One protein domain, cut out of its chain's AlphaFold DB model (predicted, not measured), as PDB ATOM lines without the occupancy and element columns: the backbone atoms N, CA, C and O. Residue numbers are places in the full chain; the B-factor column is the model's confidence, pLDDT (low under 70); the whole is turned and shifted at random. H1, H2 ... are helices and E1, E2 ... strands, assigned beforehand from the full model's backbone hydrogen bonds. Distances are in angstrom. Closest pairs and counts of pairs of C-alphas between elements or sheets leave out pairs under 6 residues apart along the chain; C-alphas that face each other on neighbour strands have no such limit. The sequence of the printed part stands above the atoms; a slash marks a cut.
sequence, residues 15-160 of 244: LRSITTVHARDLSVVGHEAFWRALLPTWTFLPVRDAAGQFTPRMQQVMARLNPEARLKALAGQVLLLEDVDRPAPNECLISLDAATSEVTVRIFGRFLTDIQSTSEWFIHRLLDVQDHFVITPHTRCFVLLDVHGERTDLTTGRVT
ATOM      1  N   LEU A  15     215.998 181.181 220.161       84.31
ATOM      2  CA  LEU A  15     214.756 180.556 219.776       84.31
ATOM      3  C   LEU A  15     213.716 181.656 219.546       84.31
ATOM      4  O   LEU A  15     213.716 182.701 220.208       84.31
ATOM      5  N   ARG A  16     212.821 181.425 218.590       87.75
ATOM      6  CA  ARG A  16     211.756 182.355 218.232       87.75
ATOM      7  C   ARG A  16     210.448 181.609 218.083       87.75
ATOM      8  O   ARG A  16     210.341 180.707 217.257       87.75
ATOM      9  N   SER A  17     209.442 182.035 218.831       89.00
ATOM     10  CA  SER A  17     208.059 181.679 218.542       89.00
ATOM     11  C   SER A  17     207.456 182.684 217.573       89.00
ATOM     12  O   SER A  17     207.673 183.885 217.730       89.00
ATOM     13  N   ILE A  18     206.711 182.210 216.576       91.06
ATOM     14  CA  ILE A  18     205.939 183.046 215.659       91.06
ATOM     15  C   ILE A  18     204.496 182.558 215.642       91.06
ATOM     16  O   ILE A  18     204.226 181.394 215.345       91.06
ATOM     17  N   THR A  19     203.568 183.480 215.883       90.88
ATOM     18  CA  THR A  19     202.134 183.264 215.678       90.88
ATOM     19  C   THR A  19     201.577 184.417 214.854       90.88
ATOM     20  O   THR A  19     201.835 185.575 215.169       90.88
ATOM     21  N   THR A  20     200.820 184.110 213.801       91.25
ATOM     22  CA  THR A  20     200.114 185.123 212.999       91.25
ATOM     23  C   THR A  20     198.615 184.890 213.100       91.25
ATOM     24  O   THR A  20     198.146 183.758 212.956       91.25
ATOM     25  N   VAL A  21     197.874 185.958 213.371       92.31
ATOM     26  CA  VAL A  21     196.408 185.984 213.430       92.31
ATOM     27  C   VAL A  21     195.898 187.181 212.643       92.31
ATOM     28  O   VAL A  21     196.619 188.160 212.484       92.31
ATOM     29  N   HIS A  22     194.650 187.135 212.182       92.62
ATOM     30  CA  HIS A  22     194.029 188.304 211.560       92.62
ATOM     31  C   HIS A  22     193.193 189.063 212.588       92.62
ATOM     32  O   HIS A  22     192.401 188.456 213.314       92.62
ATOM     33  N   ALA A  23     193.356 190.381 212.654       92.31
ATOM     34  CA  ALA A  23     192.480 191.258 213.416       92.31
ATOM     35  C   ALA A  23     191.133 191.405 212.691       92.31
ATOM     36  O   ALA A  23     191.075 191.554 211.473       92.31
ATOM     37  N   ARG A  24     190.037 191.359 213.449       91.81
ATOM     38  CA  ARG A  24     188.689 191.692 212.954       91.81
ATOM     39  C   ARG A  24     188.479 193.194 212.887       91.81
ATOM     40  O   ARG A  24     187.765 193.666 212.012       91.81
ATOM     41  N   ASP A  25     189.097 193.906 213.821       88.69
ATOM     42  CA  ASP A  25     189.031 195.351 213.921       88.69
ATOM     43  C   ASP A  25     190.408 195.908 214.289       88.69
ATOM     44  O   ASP A  25     190.824 195.918 215.452       88.69
ATOM     45  N   LEU A  26     191.137 196.352 213.268       87.81
ATOM     46  CA  LEU A  26     192.434 196.995 213.442       87.81
ATOM     47  C   LEU A  26     192.337 198.359 214.123       87.81
ATOM     48  O   LEU A  26     193.328 198.789 214.706       87.81
ATOM     49  N   SER A  27     191.183 199.032 214.076       86.94
ATOM     50  CA  SER A  27     191.038 200.328 214.742       86.94
ATOM     51  C   SER A  27     191.174 200.183 216.254       86.94
ATOM     52  O   SER A  27     191.766 201.034 216.897       86.94
ATOM     53  N   VAL A  28     190.739 199.052 216.812       90.31
ATOM     54  CA  VAL A  28     190.919 198.729 218.232       90.31
ATOM     55  C   VAL A  28     192.301 198.128 218.487       90.31
ATOM     56  O   VAL A  28     193.036 198.599 219.355       90.31
ATOM     57  N   VAL A  29     192.675 197.097 217.723       90.88
ATOM     58  CA  VAL A  29     193.909 196.321 217.953       90.88
ATOM     59  C   VAL A  29     195.178 197.132 217.647       90.88
ATOM     60  O   VAL A  29     196.233 196.853 218.209       90.88
ATOM     61  N   GLY A  30     195.100 198.161 216.801       88.75
ATOM     62  CA  GLY A  30     196.208 199.075 216.505       88.75
ATOM     63  C   GLY A  30     196.622 199.961 217.680       88.75
ATOM     64  O   GLY A  30     197.763 200.420 217.751       88.75
ATOM     65  N   HIS A  31     195.730 200.187 218.644       91.25
ATOM     66  CA  HIS A  31     196.037 201.039 219.784       91.25
ATOM     67  C   HIS A  31     196.867 200.306 220.840       91.25
ATOM     68  O   HIS A  31     196.509 199.233 221.317       91.25
ATOM     69  N   GLU A  32     197.948 200.941 221.299       91.00
ATOM     70  CA  GLU A  32     198.785 200.419 222.388       91.00
ATOM     71  C   GLU A  32     197.974 200.140 223.667       91.00
ATOM     72  O   GLU A  32     198.238 199.171 224.376       91.00
ATOM     73  N   ALA A  33     196.934 200.941 223.931       93.00
ATOM     74  CA  ALA A  33     196.034 200.765 225.069       93.00
ATOM     75  C   ALA A  33     195.350 199.385 225.090       93.00
ATOM     76  O   ALA A  33     195.209 198.797 226.162       93.00
ATOM     77  N   PHE A  34     194.984 198.843 223.922       94.56
ATOM     78  CA  PHE A  34     194.424 197.495 223.813       94.56
ATOM     79  C   PHE A  34     195.426 196.452 224.317       94.56
ATOM     80  O   PHE A  34     195.106 195.624 225.170       94.56
ATOM     81  N   TRP A  35     196.669 196.537 223.844       94.25
ATOM     82  CA  TRP A  35     197.726 195.606 224.226       94.25
ATOM     83  C   TRP A  35     198.114 195.736 225.695       94.25
ATOM     84  O   TRP A  35     198.369 194.722 226.337       94.25
ATOM     85  N   ARG A  36     198.118 196.952 226.257       93.19
ATOM     86  CA  ARG A  36     198.369 197.170 227.692       93.19
ATOM     87  C   ARG A  36     197.291 196.546 228.569       93.19
ATOM     88  O   ARG A  36     197.615 195.960 229.596       93.19
ATOM     89  N   ALA A  37     196.026 196.644 228.162       92.50
ATOM     90  CA  ALA A  37     194.928 195.996 228.873       92.50
ATOM     91  C   ALA A  37     195.014 194.464 228.780       92.50
ATOM     92  O   ALA A  37     194.743 193.762 229.755       92.50
ATOM     93  N   LEU A  38     195.418 193.947 227.616       91.69
ATOM     94  CA  LEU A  38     195.560 192.515 227.368       91.69
ATOM     95  C   LEU A  38     196.765 191.890 228.093       91.69
ATOM     96  O   LEU A  38     196.685 190.756 228.572       91.69
ATOM     97  N   LEU A  39     197.878 192.624 228.161       91.88
ATOM     98  CA  LEU A  39     199.183 192.171 228.650       91.88
ATOM     99  C   LEU A  39     199.658 193.057 229.815       91.88
ATOM    100  O   LEU A  39     200.681 193.732 229.703       91.88
ATOM    101  N   PRO A  40     198.935 193.075 230.948       86.62
ATOM    102  CA  PRO A  40     199.184 194.036 232.021       86.62
ATOM    103  C   PRO A  40     200.526 193.832 232.737       86.62
ATOM    104  O   PRO A  40     201.012 194.754 233.384       86.62
ATOM    105  N   THR A  41     201.117 192.639 232.648       87.50
ATOM    106  CA  THR A  41     202.405 192.312 233.280       87.50
ATOM    107  C   THR A  41     203.606 192.590 232.375       87.50
ATOM    108  O   THR A  41     204.747 192.460 232.806       87.50
ATOM    109  N   TRP A  42     203.381 192.963 231.114       90.88
ATOM    110  CA  TRP A  42     204.455 193.169 230.149       90.88
ATOM    111  C   TRP A  42     204.873 194.630 230.083       90.88
ATOM    112  O   TRP A  42     204.048 195.546 230.075       90.88
ATOM    113  N   THR A  43     206.182 194.849 229.986       92.62
ATOM    114  CA  THR A  43     206.742 196.193 229.881       92.62
ATOM    115  C   THR A  43     206.811 196.604 228.419       92.62
ATOM    116  O   THR A  43     207.432 195.927 227.606       92.62
ATOM    117  N   PHE A  44     206.178 197.724 228.078       93.44
ATOM    118  CA  PHE A  44     206.227 198.302 226.736       93.44
ATOM    119  C   PHE A  44     207.494 199.132 226.589       93.44
ATOM    120  O   PHE A  44     207.722 200.072 227.353       93.44
ATOM    121  N   LEU A  45     208.301 198.787 225.593       93.38
ATOM    122  CA  LEU A  45     209.565 199.444 225.311       93.38
ATOM    123  C   LEU A  45     209.400 200.455 224.166       93.38
ATOM    124  O   LEU A  45     208.663 200.199 223.209       93.38
ATOM    125  N   PRO A  46     210.108 201.596 224.213       92.19
ATOM    126  CA  PRO A  46     210.062 202.577 223.141       92.19
ATOM    127  C   PRO A  46     210.668 202.001 221.858       92.19
ATOM    128  O   PRO A  46     211.829 201.581 221.808       92.19
ATOM    129  N   VAL A  47     209.873 202.013 220.791       92.88
ATOM    130  CA  VAL A  47     210.297 201.572 219.455       92.88
ATOM    131  C   VAL A  47     211.174 202.629 218.787       92.88
ATOM    132  O   VAL A  47     212.171 202.291 218.145       92.88
ATOM    133  N   ARG A  48     210.805 203.907 218.935       92.19
ATOM    134  CA  ARG A  48     211.510 205.051 218.353       92.19
ATOM    135  C   ARG A  48     211.993 206.011 219.433       92.19
ATOM    136  O   ARG A  48     211.370 206.122 220.485       92.19
ATOM    137  N   ASP A  49     213.112 206.669 219.165       92.31
ATOM    138  CA  ASP A  49     213.632 207.757 219.986       92.31
ATOM    139  C   ASP A  49     212.955 209.100 219.655       92.31
ATOM    140  O   ASP A  49     212.079 209.190 218.790       92.31
ATOM    141  N   ALA A  50     213.373 210.164 220.346       90.19
ATOM    142  CA  ALA A  50     212.860 211.516 220.123       90.19
ATOM    143  C   ALA A  50     213.174 212.071 218.718       90.19
ATOM    144  O   ALA A  50     212.487 212.980 218.257       90.19
ATOM    145  N   ALA A  51     214.181 211.526 218.027       90.81
ATOM    146  CA  ALA A  51     214.526 211.876 216.651       90.81
ATOM    147  C   ALA A  51     213.734 211.050 215.615       90.81
ATOM    148  O   ALA A  51     213.922 211.216 214.410       90.81
ATOM    149  N   GLY A  52     212.854 210.149 216.067       88.94
ATOM    150  CA  GLY A  52     212.075 209.257 215.219       88.94
ATOM    151  C   GLY A  52     212.864 208.064 214.674       88.94
ATOM    152  O   GLY A  52     212.314 207.293 213.881       88.94
ATOM    153  N   GLN A  53     214.118 207.858 215.083       91.44
ATOM    154  CA  GLN A  53     214.911 206.692 214.692       91.44
ATOM    155  C   GLN A  53     214.584 205.486 215.570       91.44
ATOM    156  O   GLN A  53     214.077 205.633 216.678       91.44
ATOM    157  N   PHE A  54     214.849 204.272 215.082       92.81
ATOM    158  CA  PHE A  54     214.688 203.088 215.924       92.81
ATOM    159  C   PHE A  54     215.670 203.122 217.084       92.81
ATOM    160  O   PHE A  54     216.865 203.336 216.875       92.81
ATOM    161  N   THR A  55     215.170 202.834 218.284       94.06
ATOM    162  CA  THR A  55     216.021 202.706 219.467       94.06
ATOM    163  C   THR A  55     217.052 201.588 219.265       94.06
ATOM    164  O   THR A  55     216.781 200.626 218.536       94.06
ATOM    165  N   PRO A  56     218.225 201.642 219.925       92.31
ATOM    166  CA  PRO A  56     219.244 200.596 219.795       92.31
ATOM    167  C   PRO A  56     218.699 199.190 220.088       92.31
ATOM    168  O   PRO A  56     219.034 198.229 219.397       92.31
ATOM    169  N   ARG A  57     217.791 199.078 221.068       90.38
ATOM    170  CA  ARG A  57     217.105 197.824 221.408       90.38
ATOM    171  C   ARG A  57     216.248 197.322 220.244       90.38
ATOM    172  O   ARG A  57     216.368 196.164 219.858       90.38
ATOM    173  N   MET A  58     215.444 198.195 219.639       93.00
ATOM    174  CA  MET A  58     214.621 197.843 218.484       93.00
ATOM    175  C   MET A  58     215.472 197.447 217.269       93.00
ATOM    176  O   MET A  58     215.161 196.473 216.587       93.00
ATOM    177  N   GLN A  59     216.586 198.140 217.022       91.19
ATOM    178  CA  GLN A  59     217.524 197.777 215.953       91.19
ATOM    179  C   GLN A  59     218.097 196.369 216.155       91.19
ATOM    180  O   GLN A  59     218.141 195.588 215.206       91.19
ATOM    181  N   GLN A  60     218.468 196.013 217.390       88.75
ATOM    182  CA  GLN A  60     218.934 194.665 217.728       88.75
ATOM    183  C   GLN A  60     217.850 193.607 217.494       88.75
ATOM    184  O   GLN A  60     218.146 192.562 216.921       88.75
ATOM    185  N   VAL A  61     216.598 193.868 217.886       89.62
ATOM    186  CA  VAL A  61     215.476 192.939 217.646       89.62
ATOM    187  C   VAL A  61     215.225 192.763 216.148       89.62
ATOM    188  O   VAL A  61     215.090 191.641 215.666       89.62
ATOM    189  N   MET A  62     215.225 193.852 215.379       89.06
ATOM    190  CA  MET A  62     215.039 193.789 213.927       89.06
ATOM    191  C   MET A  62     216.203 193.093 213.220       89.06
ATOM    192  O   MET A  62     215.981 192.398 212.227       89.06
ATOM    193  N   ALA A  63     217.429 193.224 213.737       86.56
ATOM    194  CA  ALA A  63     218.602 192.525 213.223       86.56
ATOM    195  C   ALA A  63     218.470 190.995 213.331       86.56
ATOM    196  O   ALA A  63     218.974 190.287 212.464       86.56
ATOM    197  N   ARG A  64     217.732 190.497 214.335       85.38
ATOM    198  CA  ARG A  64     217.401 189.070 214.522       85.38
ATOM    199  C   ARG A  64     216.351 188.548 213.536       85.38
ATOM    200  O   ARG A  64     216.094 187.350 213.477       85.38
ATOM    201  N   LEU A  65     215.683 189.421 212.787       85.38
ATOM    202  CA  LEU A  65     214.757 189.002 211.740       85.38
ATOM    203  C   LEU A  65     215.508 188.788 210.429       85.38
ATOM    204  O   LEU A  65     216.339 189.619 210.040       85.38
ATOM    205  N   ASN A  66     215.135 187.724 209.717       83.25
ATOM    206  CA  ASN A  66     215.533 187.550 208.327       83.25
ATOM    207  C   ASN A  66     214.963 188.702 207.460       83.25
ATOM    208  O   ASN A  66     214.013 189.378 207.877       83.25
ATOM    209  N   PRO A  67     215.528 188.956 206.265       84.06
ATOM    210  CA  PRO A  67     215.145 190.109 205.449       84.06
ATOM    211  C   PRO A  67     213.640 190.190 205.160       84.06
ATOM    212  O   PRO A  67     213.040 191.249 205.317       84.06
ATOM    213  N   GLU A  68     213.005 189.065 204.830       84.62
ATOM    214  CA  GLU A  68     211.569 189.012 204.534       84.62
ATOM    215  C   GLU A  68     210.691 189.324 205.753       84.62
ATOM    216  O   GLU A  68     209.768 190.136 205.665       84.62
ATOM    217  N   ALA A  69     210.971 188.725 206.918       83.81
ATOM    218  CA  ALA A  69     210.207 189.009 208.131       83.81
ATOM    219  C   ALA A  69     210.433 190.443 208.612       83.81
ATOM    220  O   ALA A  69     209.514 191.036 209.175       83.81
ATOM    221  N   ARG A  70     211.625 191.003 208.377       88.81
ATOM    222  CA  ARG A  70     211.920 192.407 208.662       88.81
ATOM    223  C   ARG A  70     211.083 193.329 207.783       88.81
ATOM    224  O   ARG A  70     210.476 194.248 208.317       88.81
ATOM    225  N   LEU A  71     210.997 193.064 206.477       87.69
ATOM    226  CA  LEU A  71     210.140 193.833 205.570       87.69
ATOM    227  C   LEU A  71     208.673 193.777 206.009       87.69
ATOM    228  O   LEU A  71     208.044 194.822 206.136       87.69
ATOM    229  N   LYS A  72     208.159 192.585 206.336       85.50
ATOM    230  CA  LYS A  72     206.790 192.433 206.855       85.50
ATOM    231  C   LYS A  72     206.572 193.174 208.172       85.50
ATOM    232  O   LYS A  72     205.550 193.822 208.343       85.50
ATOM    233  N   ALA A  73     207.525 193.101 209.100       87.19
ATOM    234  CA  ALA A  73     207.417 193.819 210.365       87.19
ATOM    235  C   ALA A  73     207.402 195.343 210.156       87.19
ATOM    236  O   ALA A  73     206.686 196.044 210.854       87.19
ATOM    237  N   LEU A  74     208.163 195.845 209.180       88.19
ATOM    238  CA  LEU A  74     208.241 197.269 208.849       88.19
ATOM    239  C   LEU A  74     207.086 197.781 207.981       88.19
ATOM    240  O   LEU A  74     206.956 198.993 207.833       88.19
ATOM    241  N   ALA A  75     206.270 196.894 207.410       85.00
ATOM    242  CA  ALA A  75     205.164 197.270 206.531       85.00
ATOM    243  C   ALA A  75     204.034 198.014 207.264       85.00
ATOM    244  O   ALA A  75     203.235 198.696 206.627       85.00
ATOM    245  N   GLY A  76     203.980 197.922 208.592       85.25
ATOM    246  CA  GLY A  76     202.979 198.614 209.389       85.25
ATOM    247  C   GLY A  76     203.485 199.029 210.764       85.25
ATOM    248  O   GLY A  76     204.628 199.462 210.931       85.25
ATOM    249  N   GLN A  77     202.606 198.950 211.757       91.00
ATOM    250  CA  GLN A  77     202.923 199.356 213.120       91.00
ATOM    251  C   GLN A  77     203.652 198.233 213.853       91.00
ATOM    252  O   GLN A  77     203.341 197.055 213.693       91.00
ATOM    253  N   VAL A  78     204.602 198.604 214.704       93.69
ATOM    254  CA  VAL A  78     205.335 197.664 215.550       93.69
ATOM    255  C   VAL A  78     205.244 198.090 217.004       93.69
ATOM    256  O   VAL A  78     205.306 199.279 217.313       93.69
ATOM    257  N   LEU A  79     205.111 197.110 217.889       94.50
ATOM    258  CA  LEU A  79     205.187 197.270 219.335       94.50
ATOM    259  C   LEU A  79     206.277 196.336 219.853       94.50
ATOM    260  O   LEU A  79     206.343 195.171 219.453       94.50
ATOM    261  N   LEU A  80     207.121 196.857 220.740       95.06
ATOM    262  CA  LEU A  80     208.170 196.094 221.401       95.06
ATOM    263  C   LEU A  80     207.818 195.955 222.880       95.06
ATOM    264  O   LEU A  80     207.528 196.948 223.547       95.06
ATOM    265  N   LEU A  81     207.837 194.725 223.378       94.38
ATOM    266  CA  LEU A  81     207.486 194.397 224.750       94.38
ATOM    267  C   LEU A  81     208.530 193.471 225.369       94.38
ATOM    268  O   LEU A  81     209.269 192.787 224.660       94.38
ATOM    269  N   GLU A  82     208.557 193.428 226.693       91.75
ATOM    270  CA  GLU A  82     209.436 192.560 227.467       91.75
ATOM    271  C   GLU A  82     208.675 191.924 228.638       91.75
ATOM    272  O   GLU A  82     207.979 192.613 229.395       91.75
ATOM    273  N   ASP A  83     208.796 190.600 228.761       86.88
ATOM    274  CA  ASP A  83     208.252 189.814 229.873       86.88
ATOM    275  C   ASP A  83     209.219 189.869 231.064       86.88
ATOM    276  O   ASP A  83     210.183 189.105 231.133       86.88
ATOM    277  N   VAL A  84     208.986 190.814 231.976       78.38
ATOM    278  CA  VAL A  84     209.880 191.112 233.110       78.38
ATOM    279  C   VAL A  84     209.688 190.185 234.314       78.38
ATOM    280  O   VAL A  84     210.517 190.191 235.220       78.38
ATOM    281  N   ASP A  85     208.654 189.340 234.313       72.44
ATOM    282  CA  ASP A  85     208.355 188.412 235.416       72.44
ATOM    283  C   ASP A  85     209.273 187.166 235.420       72.44
ATOM    284  O   ASP A  85     209.085 186.242 236.219       72.44
ATOM    285  N   ARG A  86     210.278 187.109 234.532       67.31
ATOM    286  CA  ARG A  86     211.183 185.961 234.357       67.31
ATOM    287  C   ARG A  86     212.655 186.309 234.618       67.31
ATOM    288  O   ARG A  86     213.088 187.410 234.293       67.31
ATOM    289  N   PRO A  87     213.474 185.345 235.100       62.50
ATOM    290  CA  PRO A  87     214.910 185.554 235.339       62.50
ATOM    291  C   PRO A  87     215.700 185.970 234.089       62.50
ATOM    292  O   PRO A  87     216.722 186.643 234.194       62.50
ATOM    293  N   ALA A  88     215.234 185.553 232.910       69.94
ATOM    294  CA  ALA A  88     215.713 186.005 231.614       69.94
ATOM    295  C   ALA A  88     214.504 186.546 230.834       69.94
ATOM    296  O   ALA A  88     213.681 185.737 230.392       69.94
ATOM    297  N   PRO A  89     214.360 187.877 230.700       79.75
ATOM    298  CA  PRO A  89     213.196 188.462 230.055       79.75
ATOM    299  C   PRO A  89     213.103 188.048 228.591       79.75
ATOM    300  O   PRO A  89     214.080 188.140 227.840       79.75
ATOM    301  N   ASN A  90     211.922 187.591 228.182       87.44
ATOM    302  CA  ASN A  90     211.649 187.323 226.777       87.44
ATOM    303  C   ASN A  90     211.229 188.628 226.104       87.44
ATOM    304  O   ASN A  90     210.315 189.315 226.562       87.44
ATOM    305  N   GLU A  91     211.878 188.954 224.993       91.56
ATOM    306  CA  GLU A  91     211.468 190.081 224.163       91.56
ATOM    307  C   GLU A  91     210.327 189.639 223.249       91.56
ATOM    308  O   GLU A  91     210.323 188.525 222.720       91.56
ATOM    309  N   CYS A  92     209.377 190.531 223.002       93.19
ATOM    310  CA  CYS A  92     208.298 190.291 222.066       93.19
ATOM    311  C   CYS A  92     208.143 191.451 221.096       93.19
ATOM    312  O   CYS A  92     208.053 192.612 221.488       93.19
ATOM    313  N   LEU A  93     208.075 191.107 219.816       94.75
ATOM    314  CA  LEU A  93     207.762 192.021 218.737       94.75
ATOM    315  C   LEU A  93     206.379 191.682 218.186       94.75
ATOM    316  O   LEU A  93     206.175 190.609 217.612       94.75
ATOM    317  N   ILE A  94     205.457 192.630 218.303       94.88
ATOM    318  CA  ILE A  94     204.153 192.577 217.646       94.88
ATOM    319  C   ILE A  94     204.233 193.485 216.426       94.88
ATOM    320  O   ILE A  94     204.545 194.664 216.559       94.88
ATOM    321  N   SER A  95     203.965 192.945 215.243       94.56
ATOM    322  CA  SER A  95     203.830 193.719 214.010       94.56
ATOM    323  C   SER A  95     202.401 193.632 213.500       94.56
ATOM    324  O   SER A  95     201.870 192.526 213.375       94.56
ATOM    325  N   LEU A  96     201.812 194.778 213.187       93.81
ATOM    326  CA  LEU A  96     200.464 194.917 212.663       93.81
ATOM    327  C   LEU A  96     200.537 195.464 211.242       93.81
ATOM    328  O   LEU A  96     201.033 196.572 211.036       93.81
ATOM    329  N   ASP A  97     200.032 194.703 210.281       92.75
ATOM    330  CA  ASP A  97     199.906 195.119 208.889       92.75
ATOM    331  C   ASP A  97     198.466 195.564 208.613       92.75
ATOM    332  O   ASP A  97     197.519 194.775 208.661       92.75
ATOM    333  N   ALA A  98     198.308 196.858 208.327       87.75
ATOM    334  CA  ALA A  98     197.011 197.465 208.068       87.75
ATOM    335  C   ALA A  98     196.382 197.008 206.742       87.75
ATOM    336  O   ALA A  98     195.159 197.012 206.620       87.75
ATOM    337  N   ALA A  99     197.194 196.614 205.756       88.69
ATOM    338  CA  ALA A  99     196.703 196.228 204.434       88.69
ATOM    339  C   ALA A  99     196.078 194.827 204.438       88.69
ATOM    340  O   ALA A  99     195.113 194.573 203.719       88.69
ATOM    341  N   THR A 100     196.619 193.920 205.250       88.88
ATOM    342  CA  THR A 100     196.203 192.508 205.315       88.88
ATOM    343  C   THR A 100     195.412 192.168 206.580       88.88
ATOM    344  O   THR A 100     194.937 191.039 206.743       88.88
ATOM    345  N   SER A 101     195.267 193.130 207.496       90.56
ATOM    346  CA  SER A 101     194.752 192.904 208.849       90.56
ATOM    347  C   SER A 101     195.525 191.834 209.618       90.56
ATOM    348  O   SER A 101     194.980 191.212 210.529       90.56
ATOM    349  N   GLU A 102     196.788 191.595 209.263       92.44
ATOM    350  CA  GLU A 102     197.637 190.609 209.921       92.44
ATOM    351  C   GLU A 102     198.286 191.192 211.173       92.44
ATOM    352  O   GLU A 102     198.857 192.280 211.181       92.44
ATOM    353  N   VAL A 103     198.236 190.414 212.247       93.50
ATOM    354  CA  VAL A 103     198.961 190.656 213.487       93.50
ATOM    355  C   VAL A 103     199.910 189.485 213.675       93.50
ATOM    356  O   VAL A 103     199.491 188.359 213.961       93.50
ATOM    357  N   THR A 104     201.203 189.742 213.502       93.50
ATOM    358  CA  THR A 104     202.249 188.753 213.753       93.50
ATOM    359  C   THR A 104     202.937 189.049 215.068       93.50
ATOM    360  O   THR A 104     203.485 190.129 215.279       93.50
ATOM    361  N   VAL A 105     202.975 188.041 215.925       93.38
ATOM    362  CA  VAL A 105     203.611 188.087 217.234       93.38
ATOM    363  C   VAL A 105     204.848 187.210 217.194       93.38
ATOM    364  O   VAL A 105     204.782 186.049 216.780       93.38
ATOM    365  N   ARG A 106     205.982 187.777 217.605       93.25
ATOM    366  CA  ARG A 106     207.277 187.100 217.647       93.25
ATOM    367  C   ARG A 106     207.850 187.199 219.048       93.25
ATOM    368  O   ARG A 106     208.167 188.299 219.479       93.25
ATOM    369  N   ILE A 107     208.002 186.068 219.725       92.12
ATOM    370  CA  ILE A 107     208.594 186.000 221.068       92.12
ATOM    371  C   ILE A 107     209.991 185.411 220.935       92.12
ATOM    372  O   ILE A 107     210.153 184.331 220.365       92.12
ATOM    373  N   PHE A 108     210.987 186.117 221.449       89.88
ATOM    374  CA  PHE A 108     212.389 185.732 221.424       89.88
ATOM    375  C   PHE A 108     212.815 185.286 222.812       89.88
ATOM    376  O   PHE A 108     212.562 185.977 223.798       89.88
ATOM    377  N   GLY A 109     213.496 184.150 222.876       86.88
ATOM    378  CA  GLY A 109     213.964 183.590 224.134       86.88
ATOM    379  C   GLY A 109     215.152 182.661 223.947       86.88
ATOM    380  O   GLY A 109     215.559 182.327 222.830       86.88
ATOM    381  N   ARG A 110     215.728 182.250 225.074       82.69
ATOM    382  CA  ARG A 110     216.940 181.423 225.099       82.69
ATOM    383  C   ARG A 110     216.646 179.930 225.198       82.69
ATOM    384  O   ARG A 110     217.380 179.131 224.626       82.69
ATOM    385  N   PHE A 111     215.589 179.558 225.916       82.44
ATOM    386  CA  PHE A 111     215.254 178.168 226.218       82.44
ATOM    387  C   PHE A 111     213.904 177.778 225.607       82.44
ATOM    388  O   PHE A 111     212.958 178.568 225.597       82.44
ATOM    389  N   LEU A 112     213.803 176.542 225.107       82.12
ATOM    390  CA  LEU A 112     212.608 176.042 224.418       82.12
ATOM    391  C   LEU A 112     211.379 176.042 225.330       82.12
ATOM    392  O   LEU A 112     210.316 176.514 224.935       82.12
ATOM    393  N   THR A 113     211.543 175.574 226.566       82.00
ATOM    394  CA  THR A 113     210.483 175.531 227.583       82.00
ATOM    395  C   THR A 113     209.963 176.923 227.938       82.00
ATOM    396  O   THR A 113     208.760 177.119 228.130       82.00
ATOM    397  N   ASP A 114     210.849 177.918 227.974       83.44
ATOM    398  CA  ASP A 114     210.478 179.298 228.284       83.44
ATOM    399  C   ASP A 114     209.670 179.911 227.152       83.44
ATOM    400  O   ASP A 114     208.638 180.536 227.395       83.44
ATOM    401  N   ILE A 115     210.071 179.670 225.905       86.88
ATOM    402  CA  ILE A 115     209.319 180.155 224.751       86.88
ATOM    403  C   ILE A 115     207.982 179.447 224.615       86.88
ATOM    404  O   ILE A 115     206.987 180.120 224.357       86.88
ATOM    405  N   GLN A 116     207.928 178.128 224.799       85.69
ATOM    406  CA  GLN A 116     206.667 177.390 224.749       85.69
ATOM    407  C   GLN A 116     205.697 177.906 225.814       85.69
ATOM    408  O   GLN A 116     204.568 178.252 225.477       85.69
ATOM    409  N   SER A 117     206.154 178.055 227.063       85.25
ATOM    410  CA  SER A 117     205.311 178.566 228.153       85.25
ATOM    411  C   SER A 117     204.885 180.024 227.947       85.25
ATOM    412  O   SER A 117     203.729 180.359 228.188       85.25
ATOM    413  N   THR A 118     205.777 180.892 227.459       88.56
ATOM    414  CA  THR A 118     205.454 182.307 227.182       88.56
ATOM    415  C   THR A 118     204.497 182.438 225.999       88.56
ATOM    416  O   THR A 118     203.542 183.208 226.058       88.56
ATOM    417  N   SER A 119     204.700 181.646 224.943       88.69
ATOM    418  CA  SER A 119     203.807 181.613 223.778       88.69
ATOM    419  C   SER A 119     202.430 181.094 224.152       88.69
ATOM    420  O   SER A 119     201.428 181.669 223.744       88.69
ATOM    421  N   GLU A 120     202.367 180.030 224.951       87.44
ATOM    422  CA  GLU A 120     201.107 179.465 225.418       87.44
ATOM    423  C   GLU A 120     200.343 180.450 226.307       87.44
ATOM    424  O   GLU A 120     199.153 180.668 226.088       87.44
ATOM    425  N   TRP A 121     201.030 181.115 227.239       87.00
ATOM    426  CA  TRP A 121     200.438 182.178 228.052       87.00
ATOM    427  C   TRP A 121     199.919 183.337 227.193       87.00
ATOM    428  O   TRP A 121     198.792 183.797 227.376       87.00
ATOM    429  N   PHE A 122     200.704 183.783 226.212       88.94
ATOM    430  CA  PHE A 122     200.309 184.868 225.318       88.94
ATOM    431  C   PHE A 122     199.093 184.487 224.460       88.94
ATOM    432  O   PHE A 122     198.151 185.266 224.314       88.94
ATOM    433  N   ILE A 123     199.074 183.264 223.924       89.00
ATOM    434  CA  ILE A 123     197.944 182.736 223.151       89.00
ATOM    435  C   ILE A 123     196.705 182.602 224.037       89.00
ATOM    436  O   ILE A 123     195.606 182.915 223.584       89.00
ATOM    437  N   HIS A 124     196.859 182.203 225.302       86.62
ATOM    438  CA  HIS A 124     195.760 182.179 226.271       86.62
ATOM    439  C   HIS A 124     195.131 183.570 226.423       86.62
ATOM    440  O   HIS A 124     193.914 183.704 226.299       86.62
ATOM    441  N   ARG A 125     195.954 184.623 226.540       87.19
ATOM    442  CA  ARG A 125     195.473 186.013 226.551       87.19
ATOM    443  C   ARG A 125     194.774 186.401 225.257       87.19
ATOM    444  O   ARG A 125     193.660 186.907 225.311       87.19
ATOM    445  N   LEU A 126     195.354 186.110 224.094       88.88
ATOM    446  CA  LEU A 126     194.682 186.372 222.814       88.88
ATOM    447  C   LEU A 126     193.312 185.685 222.713       88.88
ATOM    448  O   LEU A 126     192.378 186.250 222.144       88.88
ATOM    449  N   LEU A 127     193.178 184.478 223.263       86.00
ATOM    450  CA  LEU A 127     191.919 183.738 223.280       86.00
ATOM    451  C   LEU A 127     190.869 184.364 224.210       86.00
ATOM    452  O   LEU A 127     189.679 184.265 223.902       86.00
ATOM    453  N   ASP A 128     191.277 185.042 225.288       84.19
ATOM    454  CA  ASP A 128     190.367 185.815 226.148       84.19
ATOM    455  C   ASP A 128     189.695 186.969 225.378       84.19
ATOM    456  O   ASP A 128     188.561 187.331 225.683       84.19
ATOM    457  N   VAL A 129     190.364 187.500 224.348       86.81
ATOM    458  CA  VAL A 129     189.888 188.596 223.483       86.81
ATOM    459  C   VAL A 129     189.655 188.151 222.035       86.81
ATOM    460  O   VAL A 129     189.739 188.946 221.098       86.81
ATOM    461  N   GLN A 130     189.322 186.874 221.830       86.44
ATOM    462  CA  GLN A 130     189.107 186.272 220.505       86.44
ATOM    463  C   GLN A 130     188.040 186.972 219.643       86.44
ATOM    464  O   GLN A 130     187.970 186.721 218.443       86.44
ATOM    465  N   ASP A 131     187.211 187.845 220.216       86.56
ATOM    466  CA  ASP A 131     186.242 188.649 219.467       86.56
ATOM    467  C   ASP A 131     186.868 189.758 218.628       86.56
ATOM    468  O   ASP A 131     186.271 190.177 217.639       86.56
ATOM    469  N   HIS A 132     188.115 190.122 218.919       90.56
ATOM    470  CA  HIS A 132     188.905 191.044 218.109       90.56
ATOM    471  C   HIS A 132     189.760 190.332 217.052       90.56
ATOM    472  O   HIS A 132     190.359 190.997 216.207       90.56
ATOM    473  N   PHE A 133     189.795 188.993 217.043       90.19
ATOM    474  CA  PHE A 133     190.678 188.206 216.181       90.19
ATOM    475  C   PHE A 133     189.956 187.081 215.425       90.19
ATOM    476  O   PHE A 133     188.899 186.567 215.802       90.19
ATOM    477  N   VAL A 134     190.543 186.654 214.313       88.88
ATOM    478  CA  VAL A 134     190.155 185.446 213.585       88.88
ATOM    479  C   VAL A 134     191.102 184.324 213.998       88.88
ATOM    480  O   VAL A 134     192.113 184.068 213.350       88.88
ATOM    481  N   ILE A 135     190.773 183.657 215.107       84.62
ATOM    482  CA  ILE A 135     191.505 182.479 215.586       84.62
ATOM    483  C   ILE A 135     190.707 181.239 215.192       84.62
ATOM    484  O   ILE A 135     189.574 181.044 215.641       84.62
ATOM    485  N   THR A 136     191.288 180.414 214.327       82.06
ATOM    486  CA  THR A 136     190.657 179.190 213.821       82.06
ATOM    487  C   THR A 136     191.419 177.964 214.318       82.06
ATOM    488  O   THR A 136     192.569 178.084 214.736       82.06
ATOM    489  N   PRO A 137     190.847 176.752 214.218       74.50
ATOM    490  CA  PRO A 137     191.590 175.523 214.487       74.50
ATOM    491  C   PRO A 137     192.801 175.298 213.565       74.50
ATOM    492  O   PRO A 137     193.520 174.323 213.766       74.50
ATOM    493  N   HIS A 138     192.998 176.125 212.531       80.25
ATOM    494  CA  HIS A 138     194.162 176.092 211.643       80.25
ATOM    495  C   HIS A 138     195.233 177.116 212.032       80.25
ATOM    496  O   HIS A 138     196.309 177.107 211.441       80.25
ATOM    497  N   THR A 139     194.975 177.975 213.021       84.38
ATOM    498  CA  THR A 139     195.988 178.883 213.555       84.38
ATOM    499  C   THR A 139     197.111 178.061 214.191       84.38
ATOM    500  O   THR A 139     196.875 177.175 215.019       84.38
ATOM    501  N   ARG A 140     198.345 178.345 213.773       85.69
ATOM    502  CA  ARG A 140     199.553 177.647 214.214       85.69
ATOM    503  C   ARG A 140     200.483 178.604 214.952       85.69
ATOM    504  O   ARG A 140     200.593 179.776 214.596       85.69
ATOM    505  N   CYS A 141     201.160 178.059 215.950       86.38
ATOM    506  CA  CYS A 141     202.290 178.663 216.634       86.38
ATOM    507  C   CYS A 141     203.539 177.873 216.240       86.38
ATOM    508  O   CYS A 141     203.576 176.660 216.418       86.38
ATOM    509  N   PHE A 142     204.561 178.528 215.706       86.31
ATOM    510  CA  PHE A 142     205.800 177.866 215.292       86.31
ATOM    511  C   PHE A 142     206.910 178.226 216.258       86.31
ATOM    512  O   PHE A 142     207.083 179.410 216.525       86.31
ATOM    513  N   VAL A 143     207.678 177.247 216.737       81.94
ATOM    514  CA  VAL A 143     208.919 177.516 217.474       81.94
ATOM    515  C   VAL A 143     210.100 177.101 216.621       81.94
ATOM    516  O   VAL A 143     210.200 175.972 216.142       81.94
ATOM    517  N   LEU A 144     210.982 178.065 216.421       82.94
ATOM    518  CA  LEU A 144     212.057 178.033 215.452       82.94
ATOM    519  C   LEU A 144     213.370 178.273 216.180       82.94
ATOM    520  O   LEU A 144     213.434 179.130 217.065       82.94
ATOM    521  N   LEU A 145     214.413 177.561 215.777       81.00
ATOM    522  CA  LEU A 145     215.783 177.930 216.090       81.00
ATOM    523  C   LEU A 145     216.337 178.733 214.917       81.00
ATOM    524  O   LEU A 145     216.244 178.300 213.769       81.00
ATOM    525  N   ASP A 146     216.889 179.901 215.221       71.38
ATOM    526  CA  ASP A 146     217.611 180.714 214.250       71.38
ATOM    527  C   ASP A 146     219.107 180.571 214.552       71.38
ATOM    528  O   ASP A 146     219.588 180.997 215.610       71.38
ATOM    529  N   VAL A 147     219.833 179.892 213.660       68.12
ATOM    530  CA  VAL A 147     221.289 179.727 213.752       68.12
ATOM    531  C   VAL A 147     221.901 180.394 212.537       68.12
ATOM    532  O   VAL A 147     221.752 179.919 211.419       68.12
ATOM    533  N   HIS A 148     222.590 181.516 212.746       63.56
ATOM    534  CA  HIS A 148     223.285 182.236 211.673       63.56
ATOM    535  C   HIS A 148     222.391 182.607 210.467       63.56
ATOM    536  O   HIS A 148     222.885 182.721 209.349       63.56
ATOM    537  N   GLY A 149     221.091 182.837 210.688       58.00
ATOM    538  CA  GLY A 149     220.128 183.181 209.638       58.00
ATOM    539  C   GLY A 149     219.489 181.976 208.943       58.00
ATOM    540  O   GLY A 149     218.562 182.165 208.153       58.00
ATOM    541  N   GLU A 150     219.934 180.753 209.248       64.81
ATOM    542  CA  GLU A 150     219.243 179.533 208.845       64.81
ATOM    543  C   GLU A 150     218.136 179.200 209.847       64.81
ATOM    544  O   GLU A 150     218.336 179.139 211.065       64.81
ATOM    545  N   ARG A 151     216.931 179.008 209.301       72.38
ATOM    546  CA  ARG A 151     215.730 178.683 210.062       72.38
ATOM    547  C   ARG A 151     215.588 177.170 210.157       72.38
ATOM    548  O   ARG A 151     215.346 176.516 209.145       72.38
ATOM    549  N   THR A 152     215.597 176.662 211.384       76.56
ATOM    550  CA  THR A 152     215.254 175.269 211.677       76.56
ATOM    551  C   THR A 152     213.968 175.228 212.490       76.56
ATOM    552  O   THR A 152     213.913 175.718 213.622       76.56
ATOM    553  N   ASP A 153     212.914 174.656 211.911       76.88
ATOM    554  CA  ASP A 153     211.644 174.444 212.602       76.88
ATOM    555  C   ASP A 153     211.836 173.336 213.648       76.88
ATOM    556  O   ASP A 153     212.160 172.203 213.304       76.88
ATOM    557  N   LEU A 154     211.677 173.668 214.935       78.81
ATOM    558  CA  LEU A 154     211.860 172.704 216.027       78.81
ATOM    559  C   LEU A 154     210.562 171.991 216.389       78.81
ATOM    560  O   LEU A 154     210.558 170.801 216.682       78.81
ATOM    561  N   THR A 155     209.463 172.739 216.445       79.69
ATOM    562  CA  THR A 155     208.141 172.195 216.754       79.69
ATOM    563  C   THR A 155     207.064 173.147 216.259       79.69
ATOM    564  O   THR A 155     207.261 174.368 216.184       79.69
ATOM    565  N   THR A 156     205.903 172.586 215.938       84.81
ATOM    566  CA  THR A 156     204.710 173.361 215.628       84.81
ATOM    567  C   THR A 156     203.616 173.049 216.641       84.81
ATOM    568  O   THR A 156     203.458 171.928 217.117       84.81
ATOM    569  N   GLY A 157     202.885 174.082 217.029       81.31
ATOM    570  CA  GLY A 157     201.789 174.023 217.975       81.31
ATOM    571  C   GLY A 157     200.485 174.377 217.285       81.31
ATOM    572  O   GLY A 157     200.389 175.389 216.584       81.31
ATOM    573  N   ARG A 158     199.455 173.558 217.482       84.38
ATOM    574  CA  ARG A 158     198.101 173.868 217.027       84.38
ATOM    575  C   ARG A 158     197.372 174.676 218.093       84.38
ATOM    576  O   ARG A 158     197.240 174.225 219.229       84.38
ATOM    577  N   VAL A 159     196.876 175.858 217.727       81.62
ATOM    578  CA  VAL A 159     196.074 176.680 218.639       81.62
ATOM    579  C   VAL A 159     194.657 176.126 218.694       81.62
ATOM    580  O   VAL A 159     193.996 175.966 217.665       81.62
ATOM    581  N   THR A 160     194.179 175.855 219.904       79.75
ATOM    582  CA  THR A 160     192.823 175.349 220.120       79.75
ATOM    583  C   THR A 160     191.910 176.505 220.528       79.75
ATOM    584  O   THR A 160     191.992 176.965 221.667       79.75
TER     585      THR A 160
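AT A GLANCE: This is residues 15 to 160 of the 244 residues of an uncharacterized protein of Deinococcus sp. K2S05-167 (UniProt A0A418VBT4). One strongly twisted sheet of seven strands curls round a long helix, H5, on one face, while two short helices, H3 and H4, pack on the opposite face. Two more short helices, H1 and H2, only graze the sheet. The printed part has 146 residues with five named helices and seven named strands, in the order E1 H1 H2 E2 H3 H4 E3 E4 E5 H5 E6 E7; the class is mixed, helices and strands. The sheet's order is E2 E3 E4 E5 E1 E6 E7, antiparallel throughout. The whole is compact and rounded, with a radius of gyration of the C-alphas of 14.4 A and spans of 37 by 34 by 31 A.

HOW THE PARTS SIT: The sheet runs from edge strand E2, residues 42 to 45, through E3, 77 to 83, E4, 90 to 97, E5, 102 to 109, E1, 15 to 23, and E6, 140 to 147, to edge strand E7, 150 to 159. E3, E4 and E5 form a meander, each strand the antiparallel neighbour of the one before; E3 and E4, E4 and E5, and E6 and E7 are hairpins. Backbone pairs within hydrogen-bond range include N 43 and O 82, 2.9 A, N 79 and O 94, 2.8 A, N 93 and O 106, 2.8 A, N 105 and O 19, 2.8 A, N 16 and O 144, 2.8 A, and N 157 and O 141, 2.7 A. H5, residues 112 to 128, is on the sheet; its closest C-alphas to E5 are those of Ile 115 and Gly 109, 5.8 A. E5, H5 and E6 make a split strand-helix-strand unit, two strands running the same way with E1 between them, and a right-handed crossover. H3, residues 56 to 63, and H4, residues 67 to 74, are on the face opposite H5. H3 runs across the strands, at 70 degrees to E4 on the local plane. H4 stands up from the sheet over E4 and E5, with the closest C-alphas to E4 those of Ala 73 and Ser 95, 5.1 A. H1, residues 26 to 29, and H2, residues 32 to 38, only graze the sheet. In H2, H3, H4 and H5 every O i to N i+4 pair is within hydrogen-bond range; H1 is too short for one.

IN THESE COORDINATES: E1 spans 25.5 A from C-alpha 15 at (214.756, 180.556, 219.776). H5 spans 24.4 A. E7 spans 25.3 A to C-alpha 159 at (196.074, 176.680, 218.639), and bends by 57 degrees at residue 154.

THE WHOLE: The C-alphas farthest apart, of Ala 51 and Pro 137, are 43.0 A apart. The printed part has no cut; H5 to E6 is the long link. Residues 86 to 88 and 147 to 150 have pLDDT under 70.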